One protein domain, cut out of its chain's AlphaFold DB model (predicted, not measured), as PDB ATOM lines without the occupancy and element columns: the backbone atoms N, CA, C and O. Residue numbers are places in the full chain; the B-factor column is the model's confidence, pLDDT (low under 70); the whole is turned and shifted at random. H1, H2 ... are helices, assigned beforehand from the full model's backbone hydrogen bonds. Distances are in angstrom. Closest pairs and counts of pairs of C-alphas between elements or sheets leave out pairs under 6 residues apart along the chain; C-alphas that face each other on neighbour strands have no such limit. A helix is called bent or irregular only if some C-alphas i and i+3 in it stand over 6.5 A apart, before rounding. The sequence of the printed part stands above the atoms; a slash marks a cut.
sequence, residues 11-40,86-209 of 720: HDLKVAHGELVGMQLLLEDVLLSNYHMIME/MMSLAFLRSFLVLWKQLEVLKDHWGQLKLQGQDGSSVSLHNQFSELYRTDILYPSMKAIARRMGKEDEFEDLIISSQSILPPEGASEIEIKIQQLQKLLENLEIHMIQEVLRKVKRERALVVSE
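What this domain is: This is residues 11 to 40 and 86 to 209 of the 720 residues of the protein "Coiled-coil domain-containing protein 162-like" of Felis catus (UniProt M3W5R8). The first half of a very long helix, H5, is sandwiched between H2 on one side and the arm H3b of the bent helix H3 on the other, while its last residues, 191 to 209, stick out as a straight arm. H1 stands across the other end, where H2 and H5 begin, with its residues 11 to 25 sticking out, and H4 folds back on H3b as a small helical hairpin. The printed part has 154 residues with five named helices in the order H1, H2, H3, H4, H5 and no named strand, and its class is all helix. It is loose, with a radius of gyration of the C-alphas of 19.7 A, and elongated, spanning 67 by 44 by 41 A.

Where its parts are: H1, residues 11 to 40, begins at C-alpha 11 (68.548, 156.077, 202.440) and is 44.6 A long. H2, residues 86 to 113, begins at C-alpha 86 (60.941, 127.830, 180.006) and is 40.1 A long. H3, residues 122 to 147, was assigned as one helix by its hydrogen bonds but is bent: C-alphas 135 and 138 are 6.9 A apart. Its arms are H3a, residues 122 to 135, 20.0 A long, and H3b, residues 138 to 147, at a shallow tilt of 26 degrees. H4 is residues 151 to 161. H5, residues 172 to 209, is 55.5 A long and ends at C-alpha 209 (102.885, 106.074, 224.463).

How they stand to each other: H1 touches H2 with residues 27 to 31 alone, opposite ways at a steep tilt of 59 degrees; the closest C-alphas are those of Leu 31 and Ser 88, 7.0 A. H1 and H5 are close but not clearly touching, about perpendicular at 79 degrees, with the C-alphas of Val 30 and Glu 172 closest at 6.6 A. H2 touches H5, whose residues 173 to 187 alone meet it, closest at the C-alphas of Leu 102 and Leu 180, 5.4 A; they run the same way at a steep tilt of 35.5 degrees, only just past shallow. H2 and H3a are close but not clearly touching, closest at the C-alphas of Gly 110 and Phe 128, 6.5 A. H3a and H5 are near each other. H3b touches residues 174 to 182 of H5, opposite ways at a steep tilt of 58 degrees, closest at the C-alphas of Ser 140 and Gln 178, 5.2 A. H3b and H4 form a helical hairpin, closest at the C-alphas of Ala 145 and Glu 151, 4.7 A. H4 is apart from H5. Each O i to N i+4 pair is within hydrogen-bond range in H2, H3a, H3b, H4 and H5, and 24 of 26 are in H1.

The domain as a whole: The C-alphas farthest apart, those of Met 39 and Glu 209, are 67.9 A apart. Residues 41 to 85 are cut out, and C-alphas 40 and 86 are 21.2 A apart across the cut. The link H3 to H4 is tight; H2 to H3 and H4 to H5 are short. The mean pLDDT of the printed part is 81.2; residues 33 to 40, 86, 116 to 121, 160 to 163 and 209 are under 70.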
ATOM      1  N   HIS A  11      67.202 156.370 202.922       76.38
ATOM      2  CA  HIS A  11      68.548 156.077 202.440       76.38
ATOM      3  C   HIS A  11      68.683 154.596 202.066       76.38
ATOM      4  O   HIS A  11      68.996 154.280 200.918       76.38
ATOM      5  N   ASP A  12      68.353 153.696 202.994       76.38
ATOM      6  CA  ASP A  12      68.463 152.244 202.794       76.38
ATOM      7  C   ASP A  12      67.521 151.747 201.687       76.38
ATOM      8  O   ASP A  12      67.859 150.835 200.937       76.38
ATOM      9  N   LEU A  13      66.357 152.383 201.527       77.38
ATOM     10  CA  LEU A  13      65.400 152.107 200.458       77.38
ATOM     11  C   LEU A  13      65.957 152.496 199.078       77.38
ATOM     12  O   LEU A  13      65.746 151.769 198.109       77.38
ATOM     13  N   LYS A  14      66.727 153.590 198.975       78.19
ATOM     14  CA  LYS A  14      67.439 153.954 197.734       78.19
ATOM     15  C   LYS A  14      68.569 152.978 197.422       78.19
ATOM     16  O   LYS A  14      68.715 152.603 196.262       78.19
ATOM     17  N   VAL A  15      69.320 152.539 198.435       79.88
ATOM     18  CA  VAL A  15      70.357 151.503 198.278       79.88
ATOM     19  C   VAL A  15      69.723 150.192 197.808       79.88
ATOM     20  O   VAL A  15      70.099 149.681 196.761       79.88
ATOM     21  N   ALA A  16      68.681 149.708 198.489       75.50
ATOM     22  CA  ALA A  16      67.972 148.484 198.121       75.50
ATOM     23  C   ALA A  16      67.344 148.547 196.715       75.50
ATOM     24  O   ALA A  16      67.370 147.554 195.989       75.50
ATOM     25  N   HIS A  17      66.818 149.700 196.286       77.25
ATOM     26  CA  HIS A  17      66.378 149.880 194.899       77.25
ATOM     27  C   HIS A  17      67.542 149.876 193.897       77.25
ATOM     28  O   HIS A  17      67.387 149.300 192.821       77.25
ATOM     29  N   GLY A  18      68.692 150.463 194.241       81.44
ATOM     30  CA  GLY A  18      69.912 150.392 193.433       81.44
ATOM     31  C   GLY A  18      70.393 148.953 193.240       81.44
ATOM     32  O   GLY A  18      70.580 148.525 192.105       81.44
ATOM     33  N   GLU A  19      70.484 148.183 194.326       81.19
ATOM     34  CA  GLU A  19      70.843 146.758 194.299       81.19
ATOM     35  C   GLU A  19      69.837 145.928 193.484       81.19
ATOM     36  O   GLU A  19      70.234 145.115 192.654       81.19
ATOM     37  N   LEU A  20      68.526 146.164 193.637       79.56
ATOM     38  CA  LEU A  20      67.496 145.467 192.850       79.56
ATOM     39  C   LEU A  20      67.581 145.771 191.346       79.56
ATOM     40  O   LEU A  20      67.356 144.872 190.535       79.56
ATOM     41  N   VAL A  21      67.912 147.009 190.965       81.94
ATOM     42  CA  VAL A  21      68.159 147.378 189.560       81.94
ATOM     43  C   VAL A  21      69.461 146.748 189.058       81.94
ATOM     44  O   VAL A  21      69.474 146.205 187.957       81.94
ATOM     45  N   GLY A  22      70.520 146.731 189.873       80.81
ATOM     46  CA  GLY A  22      71.772 146.033 189.562       80.81
ATOM     47  C   GLY A  22      71.564 144.534 189.330       80.81
ATOM     48  O   GLY A  22      72.025 143.997 188.326       80.81
ATOM     49  N   MET A  23      70.784 143.868 190.189       81.94
ATOM     50  CA  MET A  23      70.383 142.472 189.991       81.94
ATOM     51  C   MET A  23      69.565 142.277 188.712       81.94
ATOM     52  O   MET A  23      69.766 141.280 188.025       81.94
ATOM     53  N   GLN A  24      68.648 143.192 188.374       80.12
ATOM     54  CA  GLN A  24      67.876 143.085 187.134       80.12
ATOM     55  C   GLN A  24      68.791 143.161 185.902       80.12
ATOM     56  O   GLN A  24      68.712 142.279 185.051       80.12
ATOM     57  N   LEU A  25      69.680 144.156 185.844       82.44
ATOM     58  CA  LEU A  25      70.640 144.320 184.748       82.44
ATOM     59  C   LEU A  25      71.557 143.095 184.619       82.44
ATOM     60  O   LEU A  25      71.722 142.572 183.524       82.44
ATOM     61  N   LEU A  26      72.052 142.556 185.739       83.06
ATOM     62  CA  LEU A  26      72.880 141.345 185.741       83.06
ATOM     63  C   LEU A  26      72.140 140.123 185.172       83.06
ATOM     64  O   LEU A  26      72.724 139.328 184.441       83.06
ATOM     65  N   LEU A  27      70.854 139.950 185.497       84.50
ATOM     66  CA  LEU A  27      70.044 138.848 184.964       84.50
ATOM     67  C   LEU A  27      69.703 139.042 183.475       84.50
ATOM     68  O   LEU A  27      69.576 138.051 182.753       84.50
ATOM     69  N   GLU A  28      69.584 140.287 183.008       81.88
ATOM     70  CA  GLU A  28      69.425 140.622 181.589       81.88
ATOM     71  C   GLU A  28      70.725 140.349 180.803       81.88
ATOM     72  O   GLU A  28      70.678 139.639 179.798       81.88
ATOM     73  N   ASP A  29      71.889 140.769 181.308       80.88
ATOM     74  CA  ASP A  29      73.206 140.478 180.712       80.88
ATOM     75  C   ASP A  29      73.512 138.971 180.680       80.88
ATOM     76  O   ASP A  29      73.973 138.431 179.670       80.88
ATOM     77  N   VAL A  30      73.186 138.249 181.757       81.44
ATOM     78  CA  VAL A  30      73.308 136.783 181.813       81.44
ATOM     79  C   VAL A  30      72.436 136.118 180.744       81.44
ATOM     80  O   VAL A  30      72.907 135.210 180.054       81.44
ATOM     81  N   LEU A  31      71.199 136.584 180.535       80.06
ATOM     82  CA  LEU A  31      70.361 136.089 179.438       80.06
ATOM     83  C   LEU A  31      70.975 136.387 178.068       80.06
ATOM     84  O   LEU A  31      70.989 135.491 177.226       80.06
ATOM     85  N   LEU A  32      71.500 137.596 177.850       74.12
ATOM     86  CA  LEU A  32      72.158 137.979 176.595       74.12
ATOM     87  C   LEU A  32      73.382 137.095 176.295       74.12
ATOM     88  O   LEU A  32      73.537 136.647 175.159       74.12
ATOM     89  N   SER A  33      74.184 136.750 177.309       69.06
ATOM     90  CA  SER A  33      75.351 135.866 177.142       69.06
ATOM     91  C   SER A  33      74.985 134.450 176.660       69.06
ATOM     92  O   SER A  33      75.726 133.845 175.885       69.06
ATOM     93  N   ASN A  34      73.801 133.943 177.029       62.38
ATOM     94  CA  ASN A  34      73.299 132.641 176.576       62.38
ATOM     95  C   ASN A  34      72.993 132.623 175.066       62.38
ATOM     96  O   ASN A  34      73.255 131.632 174.389       62.38
ATOM     97  N   TYR A  35      72.469 133.726 174.517       57.88
ATOM     98  CA  TYR A  35      72.158 133.809 173.084       57.88
ATOM     99  C   TYR A  35      73.419 133.786 172.207       57.88
ATOM    100  O   TYR A  35      73.367 133.247 171.104       57.88
ATOM    101  N   HIS A  36      74.549 134.299 172.707       52.22
ATOM    102  CA  HIS A  36      75.837 134.210 172.011       52.22
ATOM    103  C   HIS A  36      76.354 132.764 171.931       52.22
ATOM    104  O   HIS A  36      76.686 132.304 170.842       52.22
ATOM    105  N   MET A  37      76.329 132.016 173.043       47.75
ATOM    106  CA  MET A  37      76.752 130.604 173.068       47.75
ATOM    107  C   MET A  37      75.924 129.714 172.127       47.75
ATOM    108  O   MET A  37      76.480 128.869 171.431       47.75
ATOM    109  N   ILE A  38      74.602 129.912 172.067       45.44
ATOM    110  CA  ILE A  38      73.712 129.088 171.224       45.44
ATOM    111  C   ILE A  38      73.901 129.390 169.722       45.44
ATOM    112  O   ILE A  38      73.665 128.514 168.892       45.44
ATOM    113  N   MET A  39      74.343 130.597 169.347       40.25
ATOM    114  CA  MET A  39      74.623 130.922 167.941       40.25
ATOM    115  C   MET A  39      75.950 130.348 167.427       40.25
ATOM    116  O   MET A  39      76.026 130.011 166.246       40.25
ATOM    117  N   GLU A  40      76.972 130.208 168.273       37.03
ATOM    118  CA  GLU A  40      78.252 129.608 167.860       37.03
ATOM    119  C   GLU A  40      78.138 128.084 167.662       37.03
ATOM    120  O   GLU A  40      78.681 127.540 166.698       37.03
ATOM    121  N   MET A  86      60.603 128.864 179.033       68.06
ATOM    122  CA  MET A  86      60.941 127.830 180.006       68.06
ATOM    123  C   MET A  86      62.446 127.505 180.076       68.06
ATOM    124  O   MET A  86      62.944 127.251 181.169       68.06
ATOM    125  N   MET A  87      63.188 127.562 178.961       73.44
ATOM    126  CA  MET A  87      64.652 127.403 178.945       73.44
ATOM    127  C   MET A  87      65.351 128.644 179.508       73.44
ATOM    128  O   MET A  87      66.232 128.502 180.349       73.44
ATOM    129  N   SER A  88      64.914 129.852 179.135       76.88
ATOM    130  CA  SER A  88      65.442 131.101 179.711       76.88
ATOM    131  C   SER A  88      65.211 131.174 181.228       76.88
ATOM    132  O   SER A  88      66.112 131.536 181.978       76.88
ATOM    133  N   LEU A  89      64.032 130.751 181.703       79.12
ATOM    134  CA  LEU A  89      63.721 130.644 183.134       79.12
ATOM    135  C   LEU A  89      64.524 129.536 183.836       79.12
ATOM    136  O   LEU A  89      64.954 129.729 184.972       79.12
ATOM    137  N   ALA A  90      64.754 128.390 183.185       82.31
ATOM    138  CA  ALA A  90      65.602 127.328 183.729       82.31
ATOM    139  C   ALA A  90      67.070 127.769 183.858       82.31
ATOM    140  O   ALA A  90      67.709 127.459 184.861       82.31
ATOM    141  N   PHE A  91      67.570 128.540 182.890       81.50
ATOM    142  CA  PHE A  91      68.921 129.102 182.870       81.50
ATOM    143  C   PHE A  91      69.119 130.208 183.919       81.50
ATOM    144  O   PHE A  91      70.085 130.190 184.678       81.50
ATOM    145  N   LEU A  92      68.151 131.120 184.065       85.06
ATOM    146  CA  LEU A  92      68.131 132.069 185.187       85.06
ATOM    147  C   LEU A  92      68.114 131.340 186.538       85.06
ATOM    148  O   LEU A  92      68.813 131.728 187.472       85.06
ATOM    149  N   ARG A  93      67.339 130.253 186.648       85.31
ATOM    150  CA  ARG A  93      67.278 129.440 187.866       85.31
ATOM    151  C   ARG A  93      68.604 128.737 188.160       85.31
ATOM    152  O   ARG A  93      68.979 128.692 189.330       85.31
ATOM    153  N   SER A  94      69.316 128.206 187.164       85.38
ATOM    154  CA  SER A  94      70.636 127.598 187.386       85.38
ATOM    155  C   SER A  94      71.683 128.644 187.778       85.38
ATOM    156  O   SER A  94      72.424 128.403 188.729       85.38
ATOM    157  N   PHE A  95      71.681 129.831 187.158       88.06
ATOM    158  CA  PHE A  95      72.548 130.945 187.565       88.06
ATOM    159  C   PHE A  95      72.278 131.410 189.005       88.06
ATOM    160  O   PHE A  95      73.210 131.557 189.791       88.06
ATOM    161  N   LEU A  96      71.011 131.571 189.403       89.25
ATOM    162  CA  LEU A  96      70.658 131.949 190.778       89.25
ATOM    163  C   LEU A  96      71.032 130.865 191.805       89.25
ATOM    164  O   LEU A  96      71.415 131.191 192.929       89.25
ATOM    165  N   VAL A  97      70.960 129.580 191.436       89.56
ATOM    166  CA  VAL A  97      71.456 128.478 192.279       89.56
ATOM    167  C   VAL A  97      72.980 128.530 192.406       89.56
ATOM    168  O   VAL A  97      73.479 128.446 193.527       89.56
ATOM    169  N   LEU A  98      73.703 128.735 191.300       90.69
ATOM    170  CA  LEU A  98      75.160 128.892 191.277       90.69
ATOM    171  C   LEU A  98      75.613 130.070 192.154       90.69
ATOM    172  O   LEU A  98      76.498 129.912 192.993       90.69
ATOM    173  N   TRP A  99      74.979 131.235 192.010       89.88
ATOM    174  CA  TRP A  99      75.298 132.420 192.810       89.88
ATOM    175  C   TRP A  99      75.000 132.185 194.299       89.88
ATOM    176  O   TRP A  99      75.841 132.471 195.149       89.88
ATOM    177  N   LYS A 100      73.865 131.556 194.639       90.31
ATOM    178  CA  LYS A 100      73.572 131.183 196.032       90.31
ATOM    179  C   LYS A 100      74.607 130.206 196.609       90.31
ATOM    180  O   LYS A 100      75.000 130.361 197.761       90.31
ATOM    181  N   GLN A 101      75.042 129.212 195.834       89.75
ATOM    182  CA  GLN A 101      76.098 128.278 196.246       89.75
ATOM    183  C   GLN A 101      77.426 129.005 196.482       89.75
ATOM    184  O   GLN A 101      78.082 128.747 197.490       89.75
ATOM    185  N   LEU A 102      77.780 129.943 195.598       91.81
ATOM    186  CA  LEU A 102      78.977 130.766 195.730       91.81
ATOM    187  C   LEU A 102      78.971 131.576 197.032       91.81
ATOM    188  O   LEU A 102      79.936 131.491 197.784       91.81
ATOM    189  N   GLU A 103      77.900 132.319 197.328       90.62
ATOM    190  CA  GLU A 103      77.839 133.161 198.535       90.62
ATOM    191  C   GLU A 103      77.879 132.333 199.833       90.62
ATOM    192  O   GLU A 103      78.593 132.696 200.766       90.62
ATOM    193  N   VAL A 104      77.201 131.178 199.880       90.56
ATOM    194  CA  VAL A 104      77.240 130.274 201.049       90.56
ATOM    195  C   VAL A 104      78.643 129.695 201.276       90.56
ATOM    196  O   VAL A 104      79.114 129.633 202.410       90.56
ATOM    197  N   LEU A 105      79.336 129.281 200.212       89.38
ATOM    198  CA  LEU A 105      80.691 128.729 200.327       89.38
ATOM    199  C   LEU A 105      81.740 129.811 200.606       89.38
ATOM    200  O   LEU A 105      82.706 129.544 201.316       89.38
ATOM    201  N   LYS A 106      81.530 131.030 200.105       90.31
ATOM    202  CA  LYS A 106      82.335 132.226 200.382       90.31
ATOM    203  C   LYS A 106      82.244 132.652 201.852       90.31
ATOM    204  O   LYS A 106      83.283 132.943 202.442       90.31
ATOM    205  N   ASP A 107      81.051 132.630 202.449       86.56
ATOM    206  CA  ASP A 107      80.855 132.862 203.890       86.56
ATOM    207  C   ASP A 107      81.566 131.787 204.731       86.56
ATOM    208  O   ASP A 107      82.424 132.104 205.558       86.56
ATOM    209  N   HIS A 108      81.328 130.502 204.442       85.31
ATOM    210  CA  HIS A 108      81.978 129.403 205.165       85.31
ATOM    211  C   HIS A 108      83.514 129.426 205.048       85.31
ATOM    212  O   HIS A 108      84.230 129.248 206.036       85.31
ATOM    213  N   TRP A 109      84.043 129.700 203.851       89.81
ATOM    214  CA  TRP A 109      85.477 129.884 203.617       89.81
ATOM    215  C   TRP A 109      86.041 131.082 204.400       89.81
ATOM    216  O   TRP A 109      87.123 130.974 204.984       89.81
ATOM    217  N   GLY A 110      85.292 132.188 204.482       85.44
ATOM    218  CA  GLY A 110      85.643 133.357 205.290       85.44
ATOM    219  C   GLY A 110      85.754 133.036 206.779       85.44
ATOM    220  O   GLY A 110      86.771 133.346 207.400       85.44
ATOM    221  N   GLN A 111      84.759 132.339 207.332       84.44
ATOM    222  CA  GLN A 111      84.743 131.899 208.734       84.44
ATOM    223  C   GLN A 111      85.954 131.014 209.077       84.44
ATOM    224  O   GLN A 111      86.578 131.195 210.126       84.44
ATOM    225  N   LEU A 112      86.333 130.099 208.176       83.69
ATOM    226  CA  LEU A 112      87.512 129.240 208.342       83.69
ATOM    227  C   LEU A 112      88.828 130.031 208.284       83.69
ATOM    228  O   LEU A 112      89.698 129.836 209.135       83.69
ATOM    229  N   LYS A 113      88.981 130.947 207.318       82.56
ATOM    230  CA  LYS A 113      90.189 131.785 207.172       82.56
ATOM    231  C   LYS A 113      90.378 132.761 208.338       82.56
ATOM    232  O   LYS A 113      91.516 133.007 208.730       82.56
ATOM    233  N   LEU A 114      89.287 133.262 208.920       81.50
ATOM    234  CA  LEU A 114      89.283 134.167 210.079       81.50
ATOM    235  C   LEU A 114      89.227 133.438 211.441       81.50
ATOM    236  O   LEU A 114      89.034 134.078 212.474       81.50
ATOM    237  N   GLN A 115      89.409 132.112 211.461       71.50
ATOM    238  CA  GLN A 115      89.451 131.270 212.670       71.50
ATOM    239  C   GLN A 115      88.231 131.417 213.604       71.50
ATOM    240  O   GLN A 115      88.357 131.247 214.816       71.50
ATOM    241  N   GLY A 116      87.047 131.708 213.054       61.56
ATOM    242  CA  GLY A 116      85.806 131.792 213.830       61.56
ATOM    243  C   GLY A 116      85.737 132.948 214.837       61.56
ATOM    244  O   GLY A 116      85.075 132.804 215.860       61.56
ATOM    245  N   GLN A 117      86.409 134.077 214.585       64.44
ATOM    246  CA  GLN A 117      86.156 135.301 215.356       64.44
ATOM    247  C   GLN A 117      84.778 135.879 214.995       64.44
ATOM    248  O   GLN A 117      84.529 136.190 213.828       64.44
ATOM    249  N   ASP A 118      83.896 136.028 215.990       51.34
ATOM    250  CA  ASP A 118      82.534 136.537 215.796       51.34
ATOM    251  C   ASP A 118      82.522 137.950 215.183       51.34
ATOM    252  O   ASP A 118      83.261 138.854 215.586       51.34
ATOM    253  N   GLY A 119      81.684 138.133 214.161       51.12
ATOM    254  CA  GLY A 119      81.760 139.281 213.261       51.12
ATOM    255  C   GLY A 119      81.083 140.557 213.770       51.12
ATOM    256  O   GLY A 119      79.973 140.522 214.295       51.12
ATOM    257  N   SER A 120      81.735 141.703 213.529       54.03
ATOM    258  CA  SER A 120      81.111 143.016 213.207       54.03
ATOM    259  C   SER A 120      82.102 144.197 213.149       54.03
ATOM    260  O   SER A 120      81.684 145.341 212.982       54.03
ATOM    261  N   SER A 121      83.423 143.973 213.217       67.31
ATOM    262  CA  SER A 121      84.397 145.046 212.948       67.31
ATOM    263  C   SER A 121      84.579 145.295 211.447       67.31
ATOM    264  O   SER A 121      84.837 144.364 210.682       67.31
ATOM    265  N   VAL A 122      84.570 146.570 211.040       70.25
ATOM    266  CA  VAL A 122      84.904 147.020 209.672       70.25
ATOM    267  C   VAL A 122      86.291 146.514 209.233       70.25
ATOM    268  O   VAL A 122      86.491 146.183 208.067       70.25
ATOM    269  N   SER A 123      87.235 146.365 210.172       74.12
ATOM    270  CA  SER A 123      88.568 145.817 209.887       74.12
ATOM    271  C   SER A 123      88.536 144.357 209.417       74.12
ATOM    272  O   SER A 123      89.297 143.999 208.522       74.12
ATOM    273  N   LEU A 124      87.640 143.528 209.968       74.00
ATOM    274  CA  LEU A 124      87.500 142.119 209.582       74.00
ATOM    275  C   LEU A 124      86.869 141.983 208.192       74.00
ATOM    276  O   LEU A 124      87.278 141.121 207.419       74.00
ATOM    277  N   HIS A 125      85.922 142.861 207.839       78.38
ATOM    278  CA  HIS A 125      85.351 142.889 206.490       78.38
ATOM    279  C   HIS A 125      86.391 143.306 205.437       78.38
ATOM    280  O   HIS A 125      86.470 142.689 204.375       78.38
ATOM    281  N   ASN A 126      87.235 144.298 205.745       81.12
ATOM    282  CA  ASN A 126      88.330 144.699 204.860       81.12
ATOM    283  C   ASN A 126      89.348 143.562 204.677       81.12
ATOM    284  O   ASN A 126      89.658 143.208 203.543       81.12
ATOM    285  N   GLN A 127      89.778 142.922 205.770       82.12
ATOM    286  CA  GLN A 127      90.692 141.774 205.726       82.12
ATOM    287  C   GLN A 127      90.101 140.587 204.946       82.12
ATOM    288  O   GLN A 127      90.794 139.952 204.154       82.12
ATOM    289  N   PHE A 128      88.807 140.299 205.121       85.00
ATOM    290  CA  PHE A 128      88.093 139.298 204.327       85.00
ATOM    291  C   PHE A 128      88.069 139.652 202.833       85.00
ATOM    292  O   PHE A 128      88.322 138.791 201.994       85.00
ATOM    293  N   SER A 129      87.791 140.915 202.496       84.44
ATOM    294  CA  SER A 129      87.756 141.405 201.113       84.44
ATOM    295  C   SER A 129      89.128 141.304 200.437       84.44
ATOM    296  O   SER A 129      89.218 140.862 199.293       84.44
ATOM    297  N   GLU A 130      90.205 141.632 201.153       86.00
ATOM    298  CA  GLU A 130      91.586 141.456 200.687       86.00
ATOM    299  C   GLU A 130      91.926 139.978 200.452       86.00
ATOM    300  O   GLU A 130      92.336 139.624 199.348       86.00
ATOM    301  N   LEU A 131      91.669 139.101 201.430       87.19
ATOM    302  CA  LEU A 131      91.909 137.659 201.289       87.19
ATOM    303  C   LEU A 131      91.084 137.043 200.150       87.19
ATOM    304  O   LEU A 131      91.585 136.214 199.394       87.19
ATOM    305  N   TYR A 132      89.817 137.438 199.995       89.62
ATOM    306  CA  TYR A 132      88.977 136.963 198.893       89.62
ATOM    307  C   TYR A 132      89.508 137.449 197.538       89.62
ATOM    308  O   TYR A 132      89.471 136.706 196.553       89.62
ATOM    309  N   ARG A 133      90.051 138.673 197.476       87.69
ATOM    310  CA  ARG A 133      90.700 139.203 196.271       87.69
ATOM    311  C   ARG A 133      91.950 138.404 195.890       87.69
ATOM    312  O   ARG A 133      92.088 138.072 194.714       87.69
ATOM    313  N   THR A 134      92.816 138.068 196.850       87.00
ATOM    314  CA  THR A 134      94.087 137.360 196.589       87.00
ATOM    315  C   THR A 134      93.923 135.864 196.343       87.00
ATOM    316  O   THR A 134      94.537 135.328 195.423       87.00
ATOM    317  N   ASP A 135      93.105 135.180 197.144       87.88
ATOM    318  CA  ASP A 135      93.068 133.712 197.174       87.88
ATOM    319  C   ASP A 135      92.032 133.123 196.205       87.88
ATOM    320  O   ASP A 135      92.166 131.967 195.786       87.88
ATOM    321  N   ILE A 136      90.996 133.905 195.872       90.69
ATOM    322  CA  ILE A 136      89.847 133.485 195.058       90.69
ATOM    323  C   ILE A 136      89.747 134.319 193.778       90.69
ATOM    324  O   ILE A 136      89.943 133.782 192.692       90.69
ATOM    325  N   LEU A 137      89.477 135.627 193.881       89.25
ATOM    326  CA  LEU A 137      89.122 136.457 192.723       89.25
ATOM    327  C   LEU A 137      90.247 136.536 191.683       89.25
ATOM    328  O   LEU A 137      90.002 136.218 190.521       89.25
ATOM    329  N   TYR A 138      91.461 136.931 192.082       89.31
ATOM    330  CA  TYR A 138      92.599 137.046 191.164       89.31
ATOM    331  C   TYR A 138      92.944 135.698 190.496       89.31
ATOM    332  O   TYR A 138      92.972 135.659 189.264       89.31
ATOM    333  N   PRO A 139      93.093 134.568 191.224       90.38
ATOM    334  CA  PRO A 139      93.315 133.261 190.603       90.38
ATOM    335  C   PRO A 139      92.196 132.821 189.653       90.38
ATOM    336  O   PRO A 139      92.494 132.253 188.603       90.38
ATOM    337  N   SER A 140      90.927 133.093 189.977       90.38
ATOM    338  CA  SER A 140      89.801 132.782 189.088       90.38
ATOM    339  C   SER A 140      89.819 133.635 187.820       90.38
ATOM    340  O   SER A 140      89.637 133.092 186.734       90.38
ATOM    341  N   MET A 141      90.076 134.944 187.920       89.56
ATOM    342  CA  MET A 141      90.137 135.819 186.740       89.56
ATOM    343  C   MET A 141      91.351 135.486 185.860       89.56
ATOM    344  O   MET A 141      91.210 135.391 184.644       89.56
ATOM    345  N   LYS A 142      92.505 135.170 186.467       88.56
ATOM    346  CA  LYS A 142      93.700 134.672 185.766       88.56
ATOM    347  C   LYS A 142      93.443 133.348 185.041       88.56
ATOM    348  O   LYS A 142      93.891 133.161 183.913       88.56
ATOM    349  N   ALA A 143      92.692 132.432 185.657       88.62
ATOM    350  CA  ALA A 143      92.308 131.172 185.024       88.62
ATOM    351  C   ALA A 143      91.388 131.382 183.806       88.62
ATOM    352  O   ALA A 143      91.536 130.665 182.816       88.62
ATOM    353  N   ILE A 144      90.486 132.371 183.850       88.06
ATOM    354  CA  ILE A 144      89.650 132.766 182.704       88.06
ATOM    355  C   ILE A 144      90.514 133.407 181.614       88.06
ATOM    356  O   ILE A 144      90.484 132.947 180.477       88.06
ATOM    357  N   ALA A 145      91.357 134.385 181.960       87.06
ATOM    358  CA  ALA A 145      92.268 135.032 181.015       87.06
ATOM    359  C   ALA A 145      93.154 134.010 180.279       87.06
ATOM    360  O   ALA A 145      93.286 134.073 179.057       87.06
ATOM    361  N   ARG A 146      93.669 132.996 180.992       87.56
ATOM    362  CA  ARG A 146      94.409 131.870 180.402       87.56
ATOM    363  C   ARG A 146      93.562 131.014 179.458       87.56
ATOM    364  O   ARG A 146      94.043 130.669 178.383       87.56
ATOM    365  N   ARG A 147      92.316 130.674 179.821       84.81
ATOM    366  CA  ARG A 147      91.385 129.945 178.925       84.81
ATOM    367  C   ARG A 147      91.083 130.740 177.652       84.81
ATOM    368  O   ARG A 147      90.970 130.145 176.588       84.81
ATOM    369  N   MET A 148      90.998 132.065 177.765       81.00
ATOM    370  CA  MET A 148      90.760 132.994 176.657       81.00
ATOM    371  C   MET A 148      92.028 133.361 175.863       81.00
ATOM    372  O   MET A 148      91.932 134.103 174.889       81.00
ATOM    373  N   GLY A 149      93.216 132.889 176.264       82.31
ATOM    374  CA  GLY A 149      94.491 133.228 175.617       82.31
ATOM    375  C   GLY A 149      94.984 134.667 175.847       82.31
ATOM    376  O   GLY A 149      95.912 135.094 175.169       82.31
ATOM    377  N   LYS A 150      94.394 135.399 176.802       84.25
ATOM    378  CA  LYS A 150      94.671 136.811 177.133       84.25
ATOM    379  C   LYS A 150      95.366 136.985 178.496       84.25
ATOM    380  O   LYS A 150      95.106 137.949 179.212       84.25
ATOM    381  N   GLU A 151      96.194 136.025 178.916       83.75
ATOM    382  CA  GLU A 151      96.824 136.063 180.249       83.75
ATOM    383  C   GLU A 151      97.764 137.269 180.413       83.75
ATOM    384  O   GLU A 151      97.691 137.948 181.434       83.75
ATOM    385  N   ASP A 152      98.562 137.592 179.392       80.81
ATOM    386  CA  ASP A 152      99.506 138.719 179.433       80.81
ATOM    387  C   ASP A 152      98.777 140.080 179.492       80.81
ATOM    388  O   ASP A 152      99.087 140.914 180.341       80.81
ATOM    389  N   GLU A 153      97.735 140.272 178.667       81.38
ATOM    390  CA  GLU A 153      96.886 141.480 178.674       81.38
ATOM    391  C   GLU A 153      96.240 141.713 180.053       81.38
ATOM    392  O   GLU A 153      96.129 142.847 180.525       81.38
ATOM    393  N   PHE A 154      95.820 140.631 180.714       82.25
ATOM    394  CA  PHE A 154      95.186 140.669 182.027       82.25
ATOM    395  C   PHE A 154      96.167 141.050 183.150       82.25
ATOM    396  O   PHE A 154      95.812 141.851 184.016       82.25
ATOM    397  N   GLU A 155      97.404 140.542 183.138       82.69
ATOM    398  CA  GLU A 155      98.419 140.937 184.131       82.69
ATOM    399  C   GLU A 155      98.860 142.401 183.955       82.69
ATOM    400  O   GLU A 155      98.940 143.136 184.944       82.69
ATOM    401  N   ASP A 156      99.060 142.864 182.714       77.06
ATOM    402  CA  ASP A 156      99.405 144.264 182.416       77.06
ATOM    403  C   ASP A 156      98.315 145.244 182.906       77.06
ATOM    404  O   ASP A 156      98.612 146.317 183.454       77.06
ATOM    405  N   LEU A 157      97.037 144.863 182.787       75.00
ATOM    406  CA  LEU A 157      95.898 145.625 183.317       75.00
ATOM    407  C   LEU A 157      95.894 145.710 184.854       75.00
ATOM    408  O   LEU A 157      95.511 146.738 185.417       75.00
ATOM    409  N   ILE A 158      96.341 144.670 185.558       77.00
ATOM    410  CA  ILE A 158      96.370 144.640 187.033       77.00
ATOM    411  C   ILE A 158      97.531 145.471 187.576       77.00
ATOM    412  O   ILE A 158      97.345 146.246 188.520       77.00
ATOM    413  N   ILE A 159      98.703 145.365 186.942       73.31
ATOM    414  CA  ILE A 159      99.896 146.159 187.270       73.31
ATOM    415  C   ILE A 159      99.617 147.662 187.091       73.31
ATOM    416  O   ILE A 159     100.110 148.477 187.873       73.31
ATOM    417  N   SER A 160      98.804 148.033 186.097       66.50
ATOM    418  CA  SER A 160      98.498 149.433 185.775       66.50
ATOM    419  C   SER A 160      97.298 150.036 186.521       66.50
ATOM    420  O   SER A 160      97.313 151.240 186.781       66.50
ATOM    421  N   SER A 161      96.274 149.251 186.887       60.78
ATOM    422  CA  SER A 161      95.003 149.790 187.423       60.78
ATOM    423  C   SER A 161      94.738 149.565 188.917       60.78
ATOM    424  O   SER A 161      93.816 150.176 189.455       60.78
ATOM    425  N   GLN A 162      95.497 148.698 189.603       63.06
ATOM    426  CA  GLN A 162      95.258 148.253 190.997       63.06
ATOM    427  C   GLN A 162      93.889 147.580 191.269       63.06
ATOM    428  O   GLN A 162      93.646 147.112 192.383       63.06
ATOM    429  N   SER A 163      93.001 147.482 190.276       66.50
ATOM    430  CA  SER A 163      91.680 146.858 190.387       66.50
ATOM    431  C   SER A 163      91.610 145.560 189.590       66.50
ATOM    432  O   SER A 163      91.923 145.543 188.404       66.50
ATOM    433  N   ILE A 164      91.134 144.479 190.215       73.75
ATOM    434  CA  ILE A 164      90.882 143.212 189.518       73.75
ATOM    435  C   ILE A 164      89.558 143.339 188.751       73.75
ATOM    436  O   ILE A 164      88.485 143.101 189.309       73.75
ATOM    437  N   LEU A 165      89.640 143.755 187.489       76.56
ATOM    438  CA  LEU A 165      88.521 143.758 186.545       76.56
ATOM    439  C   LEU A 165      88.410 142.392 185.844       76.56
ATOM    440  O   LEU A 165      89.423 141.704 185.702       76.56
ATOM    441  N   PRO A 166      87.211 141.961 185.413       77.94
ATOM    442  CA  PRO A 166      87.069 140.739 184.628       77.94
ATOM    443  C   PRO A 166      87.745 140.882 183.247       77.94
ATOM    444  O   PRO A 166      87.717 141.976 182.679       77.94
ATOM    445  N   PRO A 167      88.322 139.804 182.675       79.88
ATOM    446  CA  PRO A 167      88.894 139.834 181.328       79.88
ATOM    447  C   PRO A 167      87.864 140.245 180.264       79.88
ATOM    448  O   PRO A 167      86.711 139.814 180.311       79.88
ATOM    449  N   GLU A 168      88.276 141.042 179.273       73.12
ATOM    450  CA  GLU A 168      87.374 141.514 178.214       73.12
ATOM    451  C   GLU A 168      86.799 140.353 177.387       73.12
ATOM    452  O   GLU A 168      87.513 139.715 176.600       73.12
ATOM    453  N   GLY A 169      85.490 140.125 177.553       71.38
ATOM    454  CA  GLY A 169      84.711 139.054 176.921       71.38
ATOM    455  C   GLY A 169      84.284 137.922 177.867       71.38
ATOM    456  O   GLY A 169      83.532 137.049 177.444       71.38
ATOM    457  N   ALA A 170      84.721 137.922 179.132       80.44
ATOM    458  CA  ALA A 170      84.315 136.915 180.112       80.44
ATOM    459  C   ALA A 170      82.829 137.053 180.499       80.44
ATOM    460  O   ALA A 170      82.361 138.146 180.822       80.44
ATOM    461  N   SER A 171      82.088 135.940 180.518       84.25
ATOM    462  CA  SER A 171      80.688 135.935 180.973       84.25
ATOM    463  C   SER A 171      80.585 135.901 182.504       84.25
ATOM    464  O   SER A 171      81.373 135.230 183.174       84.25
ATOM    465  N   GLU A 172      79.562 136.550 183.076       85.69
ATOM    466  CA  GLU A 172      79.333 136.528 184.533       85.69
ATOM    467  C   GLU A 172      79.128 135.094 185.059       85.69
ATOM    468  O   GLU A 172      79.566 134.762 186.158       85.69
ATOM    469  N   ILE A 173      78.532 134.198 184.263       85.38
ATOM    470  CA  ILE A 173      78.408 132.777 184.625       85.38
ATOM    471  C   ILE A 173      79.784 132.126 184.768       85.38
ATOM    472  O   ILE A 173      80.044 131.477 185.781       85.38
ATOM    473  N   GLU A 174      80.672 132.298 183.788       85.94
ATOM    474  CA  GLU A 174      82.015 131.716 183.828       85.94
ATOM    475  C   GLU A 174      82.830 132.270 185.007       85.94
ATOM    476  O   GLU A 174      83.471 131.503 185.731       85.94
ATOM    477  N   ILE A 175      82.702 133.573 185.277       88.62
ATOM    478  CA  ILE A 175      83.251 134.253 186.457       88.62
ATOM    479  C   ILE A 175      82.796 133.564 187.754       88.62
ATOM    480  O   ILE A 175      83.645 133.169 188.561       88.62
ATOM    481  N   LYS A 176      81.486 133.345 187.952       89.94
ATOM    482  CA  LYS A 176      80.968 132.665 189.160       89.94
ATOM    483  C   LYS A 176      81.386 131.195 189.231       89.94
ATOM    484  O   LYS A 176      81.696 130.725 190.325       89.94
ATOM    485  N   ILE A 177      81.435 130.472 188.106       88.94
ATOM    486  CA  ILE A 177      81.893 129.070 188.065       88.94
ATOM    487  C   ILE A 177      83.359 128.970 188.503       88.94
ATOM    488  O   ILE A 177      83.679 128.154 189.366       88.94
ATOM    489  N   GLN A 178      84.251 129.807 187.962       90.62
ATOM    490  CA  GLN A 178      85.674 129.762 188.321       90.62
ATOM    491  C   GLN A 178      85.933 130.257 189.754       90.62
ATOM    492  O   GLN A 178      86.834 129.739 190.418       90.62
ATOM    493  N   GLN A 179      85.146 131.209 190.271       92.19
ATOM    494  CA  GLN A 179      85.181 131.599 191.693       92.19
ATOM    495  C   GLN A 179      84.736 130.448 192.608       92.19
ATOM    496  O   GLN A 179      85.400 130.154 193.603       92.19
ATOM    497  N   LEU A 180      83.655 129.748 192.246       92.31
ATOM    498  CA  LEU A 180      83.144 128.599 192.994       92.31
ATOM    499  C   LEU A 180      84.146 127.439 193.004       92.31
ATOM    500  O   LEU A 180      84.425 126.883 194.068       92.31
ATOM    501  N   GLN A 181      84.734 127.106 191.852       92.38
ATOM    502  CA  GLN A 181      85.769 126.077 191.757       92.38
ATOM    503  C   GLN A 181      86.961 126.412 192.671       92.38
ATOM    504  O   GLN A 181      87.398 125.569 193.454       92.38
ATOM    505  N   LYS A 182      87.439 127.665 192.647       92.75
ATOM    506  CA  LYS A 182      88.579 128.100 193.466       92.75
ATOM    507  C   LYS A 182      88.281 128.092 194.972       92.75
ATOM    508  O   LYS A 182      89.179 127.791 195.763       92.75
ATOM    509  N   LEU A 183      87.041 128.373 195.381       92.81
ATOM    510  CA  LEU A 183      86.596 128.217 196.773       92.81
ATOM    511  C   LEU A 183      86.593 126.748 197.209       92.81
ATOM    512  O   LEU A 183      87.116 126.440 198.279       92.81
ATOM    513  N   LEU A 184      86.058 125.845 196.380       92.56
ATOM    514  CA  LEU A 184      86.023 124.408 196.675       92.56
ATOM    515  C   LEU A 184      87.435 123.822 196.827       92.56
ATOM    516  O   LEU A 184      87.700 123.159 197.826       92.56
ATOM    517  N   GLU A 185      88.361 124.152 195.920       92.38
ATOM    518  CA  GLU A 185      89.778 123.763 196.027       92.38
ATOM    519  C   GLU A 185      90.408 124.239 197.352       92.38
ATOM    520  O   GLU A 185      91.109 123.487 198.028       92.38
ATOM    521  N   ASN A 186      90.141 125.484 197.766       91.44
ATOM    522  CA  ASN A 186      90.657 126.024 199.029       91.44
ATOM    523  C   ASN A 186      90.062 125.322 200.267       91.44
ATOM    524  O   ASN A 186      90.780 125.090 201.244       91.44
ATOM    525  N   LEU A 187      88.769 124.986 200.238       89.31
ATOM    526  CA  LEU A 187      88.097 124.247 201.311       89.31
ATOM    527  C   LEU A 187      88.626 122.809 201.417       89.31
ATOM    528  O   LEU A 187      88.901 122.340 202.523       89.31
ATOM    529  N   GLU A 188      88.848 122.138 200.286       91.94
ATOM    530  CA  GLU A 188      89.452 120.803 200.240       91.94
ATOM    531  C   GLU A 188      90.880 120.814 200.807       91.94
ATOM    532  O   GLU A 188      91.207 120.001 201.674       91.94
ATOM    533  N   ILE A 189      91.711 121.791 200.418       90.38
ATOM    534  CA  ILE A 189      93.058 121.978 200.984       90.38
ATOM    535  C   ILE A 189      92.993 122.152 202.510       90.38
ATOM    536  O   ILE A 189      93.784 121.534 203.228       90.38
ATOM    537  N   HIS A 190      92.044 122.939 203.026       88.56
ATOM    538  CA  HIS A 190      91.849 123.098 204.470       88.56
ATOM    539  C   HIS A 190      91.435 121.777 205.149       88.56
ATOM    540  O   HIS A 190      91.999 121.411 206.184       88.56
ATOM    541  N   MET A 191      90.516 121.008 204.555       91.12
ATOM    542  CA  MET A 191      90.124 119.683 205.061       91.12
ATOM    543  C   MET A 191      91.301 118.696 205.085       91.12
ATOM    544  O   MET A 191      91.496 117.992 206.079       91.12
ATOM    545  N   ILE A 192      92.131 118.679 204.037       93.19
ATOM    546  CA  ILE A 192      93.349 117.857 203.971       93.19
ATOM    547  C   ILE A 192      94.335 118.273 205.072       93.19
ATOM    548  O   ILE A 192      94.871 117.416 205.779       93.19
ATOM    549  N   GLN A 193      94.549 119.576 205.280       90.81
ATOM    550  CA  GLN A 193      95.407 120.087 206.357       90.81
ATOM    551  C   GLN A 193      94.880 119.712 207.751       90.81
ATOM    552  O   GLN A 193      95.673 119.332 208.619       90.81
ATOM    553  N   GLU A 194      93.561 119.740 207.964       89.62
ATOM    554  CA  GLU A 194      92.920 119.314 209.213       89.62
ATOM    555  C   GLU A 194      93.153 117.822 209.493       89.62
ATOM    556  O   GLU A 194      93.559 117.452 210.601       89.62
ATOM    557  N   VAL A 195      92.966 116.962 208.484       93.12
ATOM    558  CA  VAL A 195      93.247 115.518 208.577       93.12
ATOM    559  C   VAL A 195      94.732 115.274 208.850       93.12
ATOM    560  O   VAL A 195      95.067 114.552 209.788       93.12
ATOM    561  N   LEU A 196      95.637 115.937 208.125       91.75
ATOM    562  CA  LEU A 196      97.080 115.852 208.378       91.75
ATOM    563  C   LEU A 196      97.449 116.322 209.793       91.75
ATOM    564  O   LEU A 196      98.346 115.747 210.413       91.75
ATOM    565  N   ARG A 197      96.759 117.331 210.344       93.25
ATOM    566  CA  ARG A 197      96.947 117.775 211.733       93.25
ATOM    567  C   ARG A 197      96.457 116.727 212.737       93.25
ATOM    568  O   ARG A 197      97.149 116.502 213.730       93.25
ATOM    569  N   LYS A 198      95.321 116.067 212.487       92.81
ATOM    570  CA  LYS A 198      94.823 114.951 213.316       92.81
ATOM    571  C   LYS A 198      95.792 113.766 213.294       92.81
ATOM    572  O   LYS A 198      96.276 113.380 214.353       92.81
ATOM    573  N   VAL A 199      96.211 113.313 212.111       93.44
ATOM    574  CA  VAL A 199      97.203 112.231 211.945       93.44
ATOM    575  C   VAL A 199      98.541 112.573 212.616       93.44
ATOM    576  O   VAL A 199      99.149 111.715 213.252       93.44
ATOM    577  N   LYS A 200      99.006 113.830 212.547       91.94
ATOM    578  CA  LYS A 200     100.207 114.275 213.282       91.94
ATOM    579  C   LYS A 200     100.027 114.194 214.804       91.94
ATOM    580  O   LYS A 200     100.958 113.757 215.477       91.94
ATOM    581  N   ARG A 201      98.859 114.575 215.343       92.69
ATOM    582  CA  ARG A 201      98.538 114.444 216.779       92.69
ATOM    583  C   ARG A 201      98.472 112.977 217.205       92.69
ATOM    584  O   ARG A 201      99.113 112.617 218.181       92.69
ATOM    585  N   GLU A 202      97.777 112.128 216.455       88.19
ATOM    586  CA  GLU A 202      97.693 110.684 216.724       88.19
ATOM    587  C   GLU A 202      99.067 110.011 216.655       88.19
ATOM    588  O   GLU A 202      99.440 109.270 217.561       88.19
ATOM    589  N   ARG A 203      99.882 110.334 215.642       83.69
ATOM    590  CA  ARG A 203     101.269 109.860 215.553       83.69
ATOM    591  C   ARG A 203     102.103 110.320 216.752       83.69
ATOM    592  O   ARG A 203     102.887 109.528 217.264       83.69
ATOM    593  N   ALA A 204     101.946 111.567 217.199       87.31
ATOM    594  CA  ALA A 204     102.630 112.073 218.387       87.31
ATOM    595  C   ALA A 204     102.170 111.349 219.663       87.31
ATOM    596  O   ALA A 204     103.020 110.963 220.461       87.31
ATOM    597  N   LEU A 205     100.868 111.079 219.815       83.69
ATOM    598  CA  LEU A 205     100.325 110.274 220.913       83.69
ATOM    599  C   LEU A 205     100.908 108.854 220.902       83.69
ATOM    600  O   LEU A 205     101.462 108.425 221.908       83.69
ATOM    601  N   VAL A 206     100.895 108.164 219.756       79.75
ATOM    602  CA  VAL A 206     101.477 106.815 219.594       79.75
ATOM    603  C   VAL A 206     102.977 106.789 219.904       79.75
ATOM    604  O   VAL A 206     103.453 105.843 220.530       79.75
ATOM    605  N   VAL A 207     103.733 107.814 219.500       80.06
ATOM    606  CA  VAL A 207     105.159 107.943 219.852       80.06
ATOM    607  C   VAL A 207     105.334 108.210 221.349       80.06
ATOM    608  O   VAL A 207     106.184 107.575 221.965       80.06
ATOM    609  N   SER A 208     104.510 109.077 221.946       79.25
ATOM    610  CA  SER A 208     104.565 109.367 223.385       79.25
ATOM    611  C   SER A 208     104.210 108.148 224.244       79.25
ATOM    612  O   SER A 208     104.847 107.919 225.269       79.25
ATOM    613  N   GLU A 209     103.268 107.315 223.790       69.62
ATOM    614  CA  GLU A 209     102.885 106.074 224.463       69.62
ATOM    615  C   GLU A 209     104.012 105.039 224.387       69.62
ATOM    616  O   GLU A 209     104.392 104.478 225.409       69.62
TER     617      GLU A 209